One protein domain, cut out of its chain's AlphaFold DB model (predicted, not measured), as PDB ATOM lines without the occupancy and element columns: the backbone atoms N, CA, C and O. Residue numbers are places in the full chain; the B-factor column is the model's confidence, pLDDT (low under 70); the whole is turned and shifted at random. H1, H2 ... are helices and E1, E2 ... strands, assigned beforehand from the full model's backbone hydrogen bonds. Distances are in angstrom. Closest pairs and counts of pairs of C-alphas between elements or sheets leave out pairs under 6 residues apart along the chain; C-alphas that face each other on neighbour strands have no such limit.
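What this domain is: This is residues 2 to 93 of the 264 residues of an uncharacterized protein of Chromatiaceae bacterium (UniProt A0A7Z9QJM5). What is the shape? There is little regular structure: a small antiparallel sheet, E2, E1, E6, a separate hairpin, E4 and E5, and a long loop, residues 26 to 49, reaching far out. How is it built? The 92 printed residues, mostly strand by class, hold E1 to E6, then H1; only 28 are in named elements. It is flat, 43 by 34 by 16 A, and only just compact, close to loose, with a radius of gyration of the C-alphas of 14.7 A.

How they stand to each other: What pairs? E1, residues 6 to 10, is antiparallel to E2, residues 17 to 20, its hairpin partner, and to E6, residues 66 to 71. Within hydrogen-bond range are N 9 and O 18, 2.9 A, and N 8 and O 69, 2.8 A. In the hairpin of E4, residues 50 to 52, and E5, residues 59 to 61, N 51 and O 60 are 3.0 A apart. What else? H1, residues 82 to 85, too short for an O i to N i+4 pair, only grazes the sheet with residues 83 to 85. E2 runs on into E3, residues 23 to 25, at 25 degrees.

Where its parts are: Where does E1 begin? At C-alpha 6 (292.164, 258.710, 262.757). Where does E6 end? At C-alpha 71 (293.782, 260.522, 267.091), after 14.7 A.

The domain as a whole: How large? The farthest C-alphas, Thr 35 and Asp 78, are 48.0 A apart. What is long or uncertain? The link E3 to E4 is long, with 24 residues; residues 74 to 78 have pLDDT under 70.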
ATOM      1  N   LEU A   2     299.195 260.158 251.758       85.62
ATOM      2  CA  LEU A   2     299.627 260.514 253.114       85.62
ATOM      3  C   LEU A   2     298.447 260.360 254.086       85.62
ATOM      4  O   LEU A   2     297.476 261.125 253.969       85.62
ATOM      5  N   PRO A   3     298.525 259.420 255.046       88.12
ATOM      6  CA  PRO A   3     297.476 259.252 256.038       88.12
ATOM      7  C   PRO A   3     297.379 260.494 256.928       88.12
ATOM      8  O   PRO A   3     298.360 261.204 257.184       88.12
ATOM      9  N   GLY A   4     296.156 260.786 257.350       90.19
ATOM     10  CA  GLY A   4     295.854 261.751 258.397       90.19
ATOM     11  C   GLY A   4     295.573 261.080 259.730       90.19
ATOM     12  O   GLY A   4     295.654 259.859 259.819       90.19
ATOM     13  N   PRO A   5     295.279 261.873 260.774       92.06
ATOM     14  CA  PRO A   5     294.856 261.323 262.055       92.06
ATOM     15  C   PRO A   5     293.584 260.483 261.888       92.06
ATOM     16  O   PRO A   5     292.735 260.805 261.051       92.06
ATOM     17  N   ASP A   6     293.422 259.450 262.704       93.88
ATOM     18  CA  ASP A   6     292.164 258.710 262.757       93.88
ATOM     19  C   ASP A   6     291.071 259.630 263.319       93.88
ATOM     20  O   ASP A   6     291.271 260.349 264.301       93.88
ATOM     21  N   GLN A   7     289.898 259.624 262.695       95.38
ATOM     22  CA  GLN A   7     288.725 260.311 263.220       95.38
ATOM     23  C   GLN A   7     288.025 259.385 264.211       95.38
ATOM     24  O   GLN A   7     287.508 258.342 263.813       95.38
ATOM     25  N   ILE A   8     287.954 259.797 265.476       97.12
ATOM     26  CA  ILE A   8     287.138 259.135 266.497       97.12
ATOM     27  C   ILE A   8     285.694 259.603 266.345       97.12
ATOM     28  O   ILE A   8     285.431 260.811 266.254       97.12
ATOM     29  N   ILE A   9     284.768 258.650 266.313       97.31
ATOM     30  CA  ILE A   9     283.331 258.886 266.217       97.31
ATOM     31  C   ILE A   9     282.567 258.096 267.283       97.31
ATOM     32  O   ILE A   9     283.003 257.020 267.691       97.31
ATOM     33  N   ALA A  10     281.407 258.602 267.693       97.62
ATOM     34  CA  ALA A  10     280.485 257.893 268.577       97.62
ATOM     35  C   ALA A  10     279.274 257.369 267.799       97.62
ATOM     36  O   ALA A  10     278.675 258.078 266.983       97.62
ATOM     37  N   CYS A  11     278.903 256.112 268.057       97.44
ATOM     38  CA  CYS A  11     277.711 255.513 267.469       97.44
ATOM     39  C   CYS A  11     276.450 256.291 267.895       97.44
ATOM     40  O   CYS A  11     276.224 256.445 269.097       97.44
ATOM     41  N   PRO A  12     275.568 256.693 266.961       97.69
ATOM     42  CA  PRO A  12     274.360 257.446 267.304       97.69
ATOM     43  C   PRO A  12     273.373 256.653 268.179       97.69
ATOM     44  O   PRO A  12     272.559 257.254 268.873       97.69
ATOM     45  N   ASN A  13     273.461 255.318 268.182       96.69
ATOM     46  CA  ASN A  13     272.534 254.450 268.911       96.69
ATOM     47  C   ASN A  13     272.997 254.134 270.341       96.69
ATOM     48  O   ASN A  13     272.189 254.159 271.265       96.69
ATOM     49  N   CYS A  14     274.282 253.819 270.539       96.81
ATOM     50  CA  CYS A  14     274.801 253.352 271.833       96.81
ATOM     51  C   CYS A  14     275.950 254.190 272.404       96.81
ATOM     52  O   CYS A  14     276.429 253.874 273.488       96.81
ATOM     53  N   GLN A  15     276.412 255.219 271.683       96.62
ATOM     54  CA  GLN A  15     277.566 256.059 272.041       96.62
ATOM     55  C   GLN A  15     278.912 255.317 272.127       96.62
ATOM     56  O   GLN A  15     279.921 255.910 272.496       96.62
ATOM     57  N   GLY A  16     278.964 254.040 271.733       95.75
ATOM     58  CA  GLY A  16     280.213 253.292 271.627       95.75
ATOM     59  C   GLY A  16     281.175 253.951 270.637       95.75
ATOM     60  O   GLY A  16     280.764 254.345 269.538       95.75
ATOM     61  N   LEU A  17     282.442 254.072 271.035       96.75
ATOM     62  CA  LEU A  17     283.482 254.712 270.234       96.75
ATOM     63  C   LEU A  17     283.994 253.775 269.137       96.75
ATOM     64  O   LEU A  17     284.248 252.591 269.371       96.75
ATOM     65  N   ALA A  18     284.176 254.337 267.950       96.12
ATOM     66  CA  ALA A  18     284.849 253.712 266.823       96.12
ATOM     67  C   ALA A  18     285.768 254.737 266.152       96.12
ATOM     68  O   ALA A  18     285.678 255.941 266.416       96.12
ATOM     69  N   LYS A  19     286.641 254.273 265.265       95.38
ATOM     70  CA  LYS A  19     287.548 255.135 264.513       95.38
ATOM     71  C   LYS A  19     287.560 254.801 263.031       95.38
ATOM     72  O   LYS A  19     287.165 253.717 262.617       95.38
ATOM     73  N   HIS A  20     287.985 255.752 262.216       94.12
ATOM     74  CA  HIS A  20     288.306 255.482 260.822       94.12
ATOM     75  C   HIS A  20     289.469 256.355 260.369       94.12
ATOM     76  O   HIS A  20     289.576 257.520 260.769       94.12
ATOM     77  N   GLY A  21     290.291 255.819 259.469       91.81
ATOM     78  CA  GLY A  21     291.373 256.574 258.853       91.81
ATOM     79  C   GLY A  21     290.864 257.822 258.129       91.81
ATOM     80  O   GLY A  21     289.768 257.845 257.553       91.81
ATOM     81  N   THR A  22     291.671 258.879 258.155       92.06
ATOM     82  CA  THR A  22     291.501 260.050 257.286       92.06
ATOM     83  C   THR A  22     292.727 260.220 256.399       92.06
ATOM     84  O   THR A  22     293.748 259.556 256.582       92.06
ATOM     85  N   LEU A  23     292.644 261.116 255.418       90.38
ATOM     86  CA  LEU A  23     293.747 261.410 254.510       90.38
ATOM     87  C   LEU A  23     294.139 262.878 254.634       90.38
ATOM     88  O   LEU A  23     293.288 263.761 254.558       90.38
ATOM     89  N   ARG A  24     295.443 263.144 254.773       87.88
ATOM     90  CA  ARG A  24     295.992 264.506 254.628       87.88
ATOM     91  C   ARG A  24     296.146 264.877 253.167       87.88
ATOM     92  O   ARG A  24     295.923 266.022 252.788       87.88
ATOM     93  N   SER A  25     296.551 263.906 252.360       86.56
ATOM     94  CA  SER A  25     296.565 264.026 250.914       86.56
ATOM     95  C   SER A  25     296.424 262.653 250.270       86.56
ATOM     96  O   SER A  25     296.976 261.651 250.731       86.56
ATOM     97  N   GLY A  26     295.689 262.615 249.169       82.81
ATOM     98  CA  GLY A  26     295.579 261.451 248.307       82.81
ATOM     99  C   GLY A  26     295.673 261.879 246.853       82.81
ATOM    100  O   GLY A  26     295.596 263.065 246.529       82.81
ATOM    101  N   TYR A  27     295.897 260.903 245.991       82.88
ATOM    102  CA  TYR A  27     296.007 261.112 244.554       82.88
ATOM    103  C   TYR A  27     295.201 260.023 243.850       82.88
ATOM    104  O   TYR A  27     294.989 258.962 244.424       82.88
ATOM    105  N   ILE A  28     294.733 260.275 242.630       83.56
ATOM    106  CA  ILE A  28     293.869 259.337 241.890       83.56
ATOM    107  C   ILE A  28     294.660 258.361 241.003       83.56
ATOM    108  O   ILE A  28     294.094 257.702 240.143       83.56
ATOM    109  N   PHE A  29     295.981 258.275 241.173       81.44
ATOM    110  CA  PHE A  29     296.797 257.327 240.415       81.44
ATOM    111  C   PHE A  29     296.408 255.883 240.736       81.44
ATOM    112  O   PHE A  29     296.241 255.534 241.906       81.44
ATOM    113  N   GLY A  30     296.289 255.061 239.691       84.44
ATOM    114  CA  GLY A  30     295.784 253.693 239.799       84.44
ATOM    115  C   GLY A  30     294.267 253.613 239.989       84.44
ATOM    116  O   GLY A  30     293.782 252.578 240.428       84.44
ATOM    117  N   ALA A  31     293.526 254.692 239.703       87.50
ATOM    118  CA  ALA A  31     292.070 254.667 239.720       87.50
ATOM    119  C   ALA A  31     291.534 253.599 238.762       87.50
ATOM    120  O   ALA A  31     291.876 253.586 237.579       87.50
ATOM    121  N   ARG A  32     290.661 252.735 239.275       91.00
ATOM    122  CA  ARG A  32     289.928 251.743 238.487       91.00
ATOM    123  C   ARG A  32     288.456 252.113 238.495       91.00
ATOM    124  O   ARG A  32     287.877 252.339 239.557       91.00
ATOM    125  N   THR A  33     287.846 252.149 237.319       92.81
ATOM    126  CA  THR A  33     286.400 252.346 237.176       92.81
ATOM    127  C   THR A  33     285.776 251.035 236.728       92.81
ATOM    128  O   THR A  33     286.319 250.365 235.851       92.81
ATOM    129  N   TRP A  34     284.653 250.666 237.330       95.56
ATOM    130  CA  TRP A  34     283.950 249.412 237.072       95.56
ATOM    131  C   TRP A  34     282.619 249.662 236.355       95.56
ATOM    132  O   TRP A  34     282.069 250.762 236.430       95.56
ATOM    133  N   THR A  35     282.102 248.645 235.663       96.25
ATOM    134  CA  THR A  35     280.840 248.716 234.902       96.25
ATOM    135  C   THR A  35     279.626 249.060 235.767       96.25
ATOM    136  O   THR A  35     278.675 249.641 235.262       96.25
ATOM    137  N   ASP A  36     279.677 248.783 237.072       96.12
ATOM    138  CA  ASP A  36     278.645 249.143 238.053       96.12
ATOM    139  C   ASP A  36     278.829 250.530 238.689       96.12
ATOM    140  O   ASP A  36     278.247 250.848 239.728       96.12
ATOM    141  N   GLY A  37     279.672 251.365 238.086       94.06
ATOM    142  CA  GLY A  37     279.904 252.742 238.516       94.06
ATOM    143  C   GLY A  37     280.811 252.879 239.740       94.06
ATOM    144  O   GLY A  37     281.156 254.008 240.107       94.06
ATOM    145  N   LYS A  38     281.261 251.775 240.363       94.19
ATOM    146  CA  LYS A  38     282.239 251.858 241.457       94.19
ATOM    147  C   LYS A  38     283.552 252.420 240.920       94.19
ATOM    148  O   LYS A  38     284.076 251.969 239.900       94.19
ATOM    149  N   ARG A  39     284.119 253.383 241.648       91.50
ATOM    150  CA  ARG A  39     285.494 253.847 241.450       91.50
ATOM    151  C   ARG A  39     286.342 253.392 242.617       91.50
ATOM    152  O   ARG A  39     286.124 253.821 243.747       91.50
ATOM    153  N   ASP A  40     287.308 252.542 242.323       90.12
ATOM    154  CA  ASP A  40     288.330 252.149 243.272       90.12
ATOM    155  C   ASP A  40     289.529 253.095 243.138       90.12
ATOM    156  O   ASP A  40     290.125 253.235 242.068       90.12
ATOM    157  N   LEU A  41     289.833 253.795 244.228       89.50
ATOM    158  CA  LEU A  41     290.893 254.791 244.316       89.50
ATOM    159  C   LEU A  41     291.894 254.332 245.386       89.50
ATOM    160  O   LEU A  41     291.833 254.817 246.518       89.50
ATOM    161  N   PRO A  42     292.847 253.441 245.057       86.12
ATOM    162  CA  PRO A  42     293.733 252.823 246.053       86.12
ATOM    163  C   PRO A  42     294.600 253.847 246.802       86.12
ATOM    164  O   PRO A  42     295.021 253.633 247.936       86.12
ATOM    165  N   MET A  43     294.846 255.004 246.182       86.44
ATOM    166  CA  MET A  43     295.620 256.113 246.749       86.44
ATOM    167  C   MET A  43     294.744 257.227 247.358       86.44
ATOM    168  O   MET A  43     295.276 258.247 247.818       86.44
ATOM    169  N   LEU A  44     293.423 257.030 247.383       87.12
ATOM    170  CA  LEU A  44     292.424 257.873 248.041       87.12
ATOM    171  C   LEU A  44     291.306 256.999 248.669       87.12
ATOM    172  O   LEU A  44     290.134 257.173 248.323       87.12
ATOM    173  N   PRO A  45     291.646 256.049 249.567       85.25
ATOM    174  CA  PRO A  45     290.659 255.168 250.182       85.25
ATOM    175  C   PRO A  45     289.659 255.969 251.018       85.25
ATOM    176  O   PRO A  45     290.036 256.887 251.753       85.25
ATOM    177  N   GLN A  46     288.380 255.613 250.914       84.06
ATOM    178  CA  GLN A  46     287.313 256.231 251.690       84.06
ATOM    179  C   GLN A  46     286.564 255.162 252.482       84.06
ATOM    180  O   GLN A  46     286.161 254.158 251.898       84.06
ATOM    181  N   PRO A  47     286.345 255.365 253.792       88.50
ATOM    182  CA  PRO A  47     285.496 254.471 254.561       88.50
ATOM    183  C   PRO A  47     284.056 254.550 254.044       88.50
ATOM    184  O   PRO A  47     283.589 255.644 253.690       88.50
ATOM    185  N   SER A  48     283.353 253.413 254.067       93.06
ATOM    186  CA  SER A  48     281.955 253.332 253.641       93.06
ATOM    187  C   SER A  48     281.088 254.397 254.328       93.06
ATOM    188  O   SER A  48     281.342 254.849 255.456       93.06
ATOM    189  N   SER A  49     280.072 254.870 253.608       96.19
ATOM    190  CA  SER A  49     279.104 255.833 254.133       96.19
ATOM    191  C   SER A  49     278.110 255.183 255.096       96.19
ATOM    192  O   SER A  49     277.525 255.902 255.908       96.19
ATOM    193  N   VAL A  50     277.974 253.854 255.061       97.94
ATOM    194  CA  VAL A  50     277.179 253.041 255.989       97.94
ATOM    195  C   VAL A  50     278.109 252.081 256.717       97.94
ATOM    196  O   VAL A  50     278.956 251.435 256.108       97.94
ATOM    197  N   VAL A  51     277.971 252.007 258.038       97.38
ATOM    198  CA  VAL A  51     278.834 251.188 258.896       97.38
ATOM    199  C   VAL A  51     278.004 250.427 259.924       97.38
ATOM    200  O   VAL A  51     276.907 250.856 260.297       97.38
ATOM    201  N   LYS A  52     278.542 249.305 260.402       97.31
ATOM    202  CA  LYS A  52     277.995 248.527 261.516       97.31
ATOM    203  C   LYS A  52     278.730 248.876 262.807       97.31
ATOM    204  O   LYS A  52     279.959 248.851 262.869       97.31
ATOM    205  N   CYS A  53     277.979 249.162 263.867       96.38
ATOM    206  CA  CYS A  53     278.551 249.335 265.196       96.38
ATOM    207  C   CYS A  53     278.970 247.982 265.786       96.38
ATOM    208  O   CYS A  53     278.123 247.116 265.978       96.38
ATOM    209  N   LEU A  54     280.234 247.819 266.184       94.75
ATOM    210  CA  LEU A  54     280.696 246.595 266.857       94.75
ATOM    211  C   LEU A  54     280.291 246.503 268.343       94.75
ATOM    212  O   LEU A  54     280.463 245.456 268.958       94.75
ATOM    213  N   HIS A  55     279.714 247.567 268.916       94.38
ATOM    214  CA  HIS A  55     279.221 247.576 270.301       94.38
ATOM    215  C   HIS A  55     277.765 247.109 270.409       94.38
ATOM    216  O   HIS A  55     277.443 246.287 271.261       94.38
ATOM    217  N   CYS A  56     276.874 247.636 269.559       95.81
ATOM    218  CA  CYS A  56     275.440 247.320 269.599       95.81
ATOM    219  C   CYS A  56     274.912 246.569 268.370       95.81
ATOM    220  O   CYS A  56     273.739 246.215 268.352       95.81
ATOM    221  N   ASN A  57     275.749 246.308 267.361       95.06
ATOM    222  CA  ASN A  57     275.380 245.678 266.086       95.06
ATOM    223  C   ASN A  57     274.351 246.445 265.237       95.06
ATOM    224  O   ASN A  57     273.860 245.892 264.257       95.06
ATOM    225  N   GLU A  58     274.058 247.708 265.559       96.81
ATOM    226  CA  GLU A  58     273.200 248.551 264.724       96.81
ATOM    227  C   GLU A  58     273.954 249.168 263.545       96.81
ATOM    228  O   GLU A  58     275.133 249.529 263.648       96.81
ATOM    229  N   PHE A  59     273.233 249.336 262.438       97.94
ATOM    230  CA  PHE A  59     273.709 250.018 261.238       97.94
ATOM    231  C   PHE A  59     273.417 251.511 261.326       97.94
ATOM    232  O   PHE A  59     272.385 251.931 261.854       97.94
ATOM    233  N   TYR A  60     274.318 252.335 260.804       98.00
ATOM    234  CA  TYR A  60     274.084 253.770 260.726       98.00
ATOM    235  C   TYR A  60     274.857 254.407 259.575       98.00
ATOM    236  O   TYR A  60     275.937 253.961 259.184       98.00
ATOM    237  N   TRP A  61     274.319 255.513 259.067       98.31
ATOM    238  CA  TRP A  61     275.059 256.399 258.179       98.31
ATOM    239  C   TRP A  61     276.206 257.047 258.951       98.31
ATOM    240  O   TRP A  61     275.971 257.753 259.932       98.31
ATOM    241  N   ARG A  62     277.449 256.889 258.490       96.88
ATOM    242  CA  ARG A  62     278.642 257.459 259.134       96.88
ATOM    243  C   ARG A  62     278.544 258.977 259.314       96.88
ATOM    244  O   ARG A  62     279.042 259.502 260.303       96.88
ATOM    245  N   LYS A  63     277.853 259.679 258.403       96.62
ATOM    246  CA  LYS A  63     277.577 261.128 258.507       96.62
ATOM    247  C   LYS A  63     276.756 261.509 259.755       96.62
ATOM    248  O   LYS A  63     276.837 262.654 260.182       96.62
ATOM    249  N   ASN A  64     275.994 260.567 260.321       97.06
ATOM    250  CA  ASN A  64     275.154 260.768 261.505       97.06
ATOM    251  C   ASN A  64     275.901 260.484 262.818       97.06
ATOM    252  O   ASN A  64     275.345 260.714 263.888       97.06
ATOM    253  N   ALA A  65     277.129 259.961 262.759       97.31
ATOM    254  CA  ALA A  65     277.938 259.745 263.948       97.31
ATOM    255  C   ALA A  65     278.561 261.058 264.429       97.31
ATOM    256  O   ALA A  65     279.063 261.857 263.631       97.31
ATOM    257  N   GLU A  66     278.559 261.264 265.744       97.56
ATOM    258  CA  GLU A  66     279.205 262.426 266.343       97.56
ATOM    259  C   GLU A  66     280.724 262.303 266.203       97.56
ATOM    260  O   GLU A  66     281.297 261.250 266.474       97.56
ATOM    261  N   LYS A  67     281.385 263.383 265.778       97.06
ATOM    262  CA  LYS A  67     282.846 263.453 265.691       97.06
ATOM    263  C   LYS A  67     283.409 263.875 267.041       97.06
ATOM    264  O   LYS A  67     283.303 265.042 267.404       97.06
ATOM    265  N   ILE A  68     284.039 262.937 267.737       96.62
ATOM    266  CA  ILE A  68     284.563 263.149 269.091       96.62
ATOM    267  C   ILE A  68     285.929 263.832 269.053       96.62
ATOM    268  O   ILE A  68     286.187 264.771 269.801       96.62
ATOM    269  N   GLY A  69     286.803 263.405 268.141       93.94
ATOM    270  CA  GLY A  69     288.127 264.001 268.026       93.94
ATOM    271  C   GLY A  69     289.030 263.313 267.018       93.94
ATOM    272  O   GLY A  69     288.594 262.455 266.254       93.94
ATOM    273  N   LEU A  70     290.288 263.740 266.994       92.56
ATOM    274  CA  LEU A  70     291.305 263.252 266.070       92.56
ATOM    275  C   LEU A  70     292.419 262.571 266.861       92.56
ATOM    276  O   LEU A  70     293.026 263.198 267.727       92.56
ATOM    277  N   LEU A  71     292.693 261.313 266.533       89.88
ATOM    278  CA  LEU A  71     293.782 260.522 267.091       89.88
ATOM    279  C   LEU A  71     295.001 260.608 266.150       89.88
ATOM    280  O   LEU A  71     294.928 260.127 265.017       89.88
ATOM    281  N   PRO A  72     296.113 261.245 266.558       84.31
ATOM    282  CA  PRO A  72     297.306 261.366 265.724       84.31
ATOM    283  C   PRO A  72     297.915 260.009 265.355       84.31
ATOM    284  O   PRO A  72     297.923 259.087 266.160       84.31
ATOM    285  N   VAL A  73     298.496 259.920 264.152       72.25
ATOM    286  CA  VAL A  73     299.183 258.707 263.654       72.25
ATOM    287  C   VAL A  73     300.485 258.422 264.417       72.25
ATOM    288  O   VAL A  73     300.943 257.286 264.454       72.25
ATOM    289  N   VAL A  74     301.103 259.450 265.009       67.25
ATOM    290  CA  VAL A  74     302.375 259.332 265.734       67.25
ATOM    291  C   VAL A  74     302.101 259.429 267.235       67.25
ATOM    292  O   VAL A  74     301.579 260.441 267.703       67.25
ATOM    293  N   GLU A  75     302.455 258.378 267.979       58.00
ATOM    294  CA  GLU A  75     302.240 258.209 269.427       58.00
ATOM    295  C   GLU A  75     303.178 259.075 270.301       58.00
ATOM    296  O   GLU A  75     303.721 258.607 271.294       58.00
ATOM    297  N   GLU A  76     303.422 260.337 269.946       53.72
ATOM    298  CA  GLU A  76     304.381 261.189 270.680       53.72
ATOM    299  C   GLU A  76     303.753 262.021 271.814       53.72
ATOM    300  O   GLU A  76     304.456 262.780 272.480       53.72
ATOM    301  N   HIS A  77     302.449 261.880 272.080       55.09
ATOM    302  CA  HIS A  77     301.767 262.647 273.125       55.09
ATOM    303  C   HIS A  77     301.120 261.753 274.189       55.09
ATOM    304  O   HIS A  77     300.199 260.984 273.905       55.09
ATOM    305  N   ASP A  78     301.567 261.923 275.437       57.19
ATOM    306  CA  ASP A  78     301.023 261.274 276.641       57.19
ATOM    307  C   ASP A  78     299.584 261.726 276.991       57.19
ATOM    308  O   ASP A  78     298.944 261.125 277.850       57.19
ATOM    309  N   ASP A  79     299.041 262.734 276.296       71.31
ATOM    310  CA  ASP A  79     297.746 263.374 276.594       71.31
ATOM    311  C   ASP A  79     296.549 262.815 275.791       71.31
ATOM    312  O   ASP A  79     295.488 263.438 275.720       71.31
ATOM    313  N   VAL A  80     296.696 261.657 275.143       75.38
ATOM    314  CA  VAL A  80     295.599 261.035 274.378       75.38
ATOM    315  C   VAL A  80     294.697 260.215 275.300       75.38
ATOM    316  O   VAL A  80     295.180 259.349 276.029       75.38
ATOM    317  N   ASP A  81     293.384 260.436 275.191       83.38
ATOM    318  CA  ASP A  81     292.354 259.685 275.911       83.38
ATOM    319  C   ASP A  81     292.543 258.156 275.730       83.38
ATOM    320  O   ASP A  81     292.541 257.661 274.593       83.38
ATOM    321  N   PRO A  82     292.725 257.385 276.824       85.44
ATOM    322  CA  PRO A  82     292.881 255.932 276.768       85.44
ATOM    323  C   PRO A  82     291.740 255.198 276.055       85.44
ATOM    324  O   PRO A  82     291.978 254.133 275.474       85.44
ATOM    325  N   ASP A  83     290.525 255.749 276.067       85.88
ATOM    326  CA  ASP A  83     289.362 255.135 275.425       85.88
ATOM    327  C   ASP A  83     289.440 255.257 273.896       85.88
ATOM    328  O   ASP A  83     288.979 254.377 273.168       85.88
ATOM    329  N   TRP A  84     290.113 256.291 273.377       89.88
ATOM    330  CA  TRP A  84     290.301 256.474 271.933       89.88
ATOM    331  C   TRP A  84     291.321 255.487 271.371       89.88
ATOM    332  O   TRP A  84     291.175 255.024 270.242       89.88
ATOM    333  N   LYS A  85     292.329 255.114 272.171       83.81
ATOM    334  CA  LYS A  85     293.307 254.075 271.805       83.81
ATOM    335  C   LYS A  85     292.663 252.689 271.694       83.81
ATOM    336  O   LYS A  85     293.158 251.846 270.955       83.81
ATOM    337  N   GLN A  86     291.566 252.467 272.419       87.31
ATOM    338  CA  GLN A  86     290.793 251.222 272.402       87.31
ATOM    339  C   GLN A  86     289.660 251.229 271.365       87.31
ATOM    340  O   GLN A  86     289.025 250.195 271.155       87.31
ATOM    341  N   ALA A  87     289.394 252.367 270.714       91.50
ATOM    342  CA  ALA A  87     288.366 252.461 269.690       91.50
ATOM    343  C   ALA A  87     288.714 251.559 268.496       91.50
ATOM    344  O   ALA A  87     289.788 251.656 267.899       91.50
ATOM    345  N   VAL A  88     287.775 250.685 268.148       92.19
ATOM    346  CA  VAL A  88     287.881 249.774 267.003       92.19
ATOM    347  C   VAL A  88     287.606 250.509 265.698       92.19
ATOM    348  O   VAL A  88     286.853 251.487 265.678       92.19
ATOM    349  N   ASP A  89     288.188 250.037 264.598       92.81
ATOM    350  CA  ASP A  89     287.853 250.559 263.278       92.81
ATOM    351  C   ASP A  89     286.369 250.337 262.959       92.81
ATOM    352  O   ASP A  89     285.762 249.333 263.347       92.81
ATOM    353  N   VAL A  90     285.768 251.296 262.257       93.25
ATOM    354  CA  VAL A  90     284.416 251.128 261.725       93.25
ATOM    355  C   VAL A  90     284.378 249.920 260.795       93.25
ATOM    356  O   VAL A  90     285.222 249.772 259.912       93.25
ATOM    357  N   SER A  91     283.371 249.072 260.974       93.50
ATOM    358  CA  SER A  91     283.160 247.922 260.103       93.50
ATOM    359  C   SER A  91     282.205 248.299 258.981       93.50
ATOM    360  O   SER A  91     281.097 248.776 259.243       93.50
ATOM    361  N   GLU A  92     282.599 248.049 257.737       95.12
ATOM    362  CA  GLU A  92     281.644 248.018 256.632       95.12
ATOM    363  C   GLU A  92     280.714 246.798 256.798       95.12
ATOM    364  O   GLU A  92     281.193 245.742 257.227       95.12
ATOM    365  N   PRO A  93     279.402 246.915 256.514       97.06
ATOM    366  CA  PRO A  93     278.508 245.763 256.487       97.06
ATOM    367  C   PRO A  93     278.939 244.717 255.445       97.06
ATOM    368  O   PRO A  93     279.431 245.034 254.359       97.06
TER     369      PRO A  93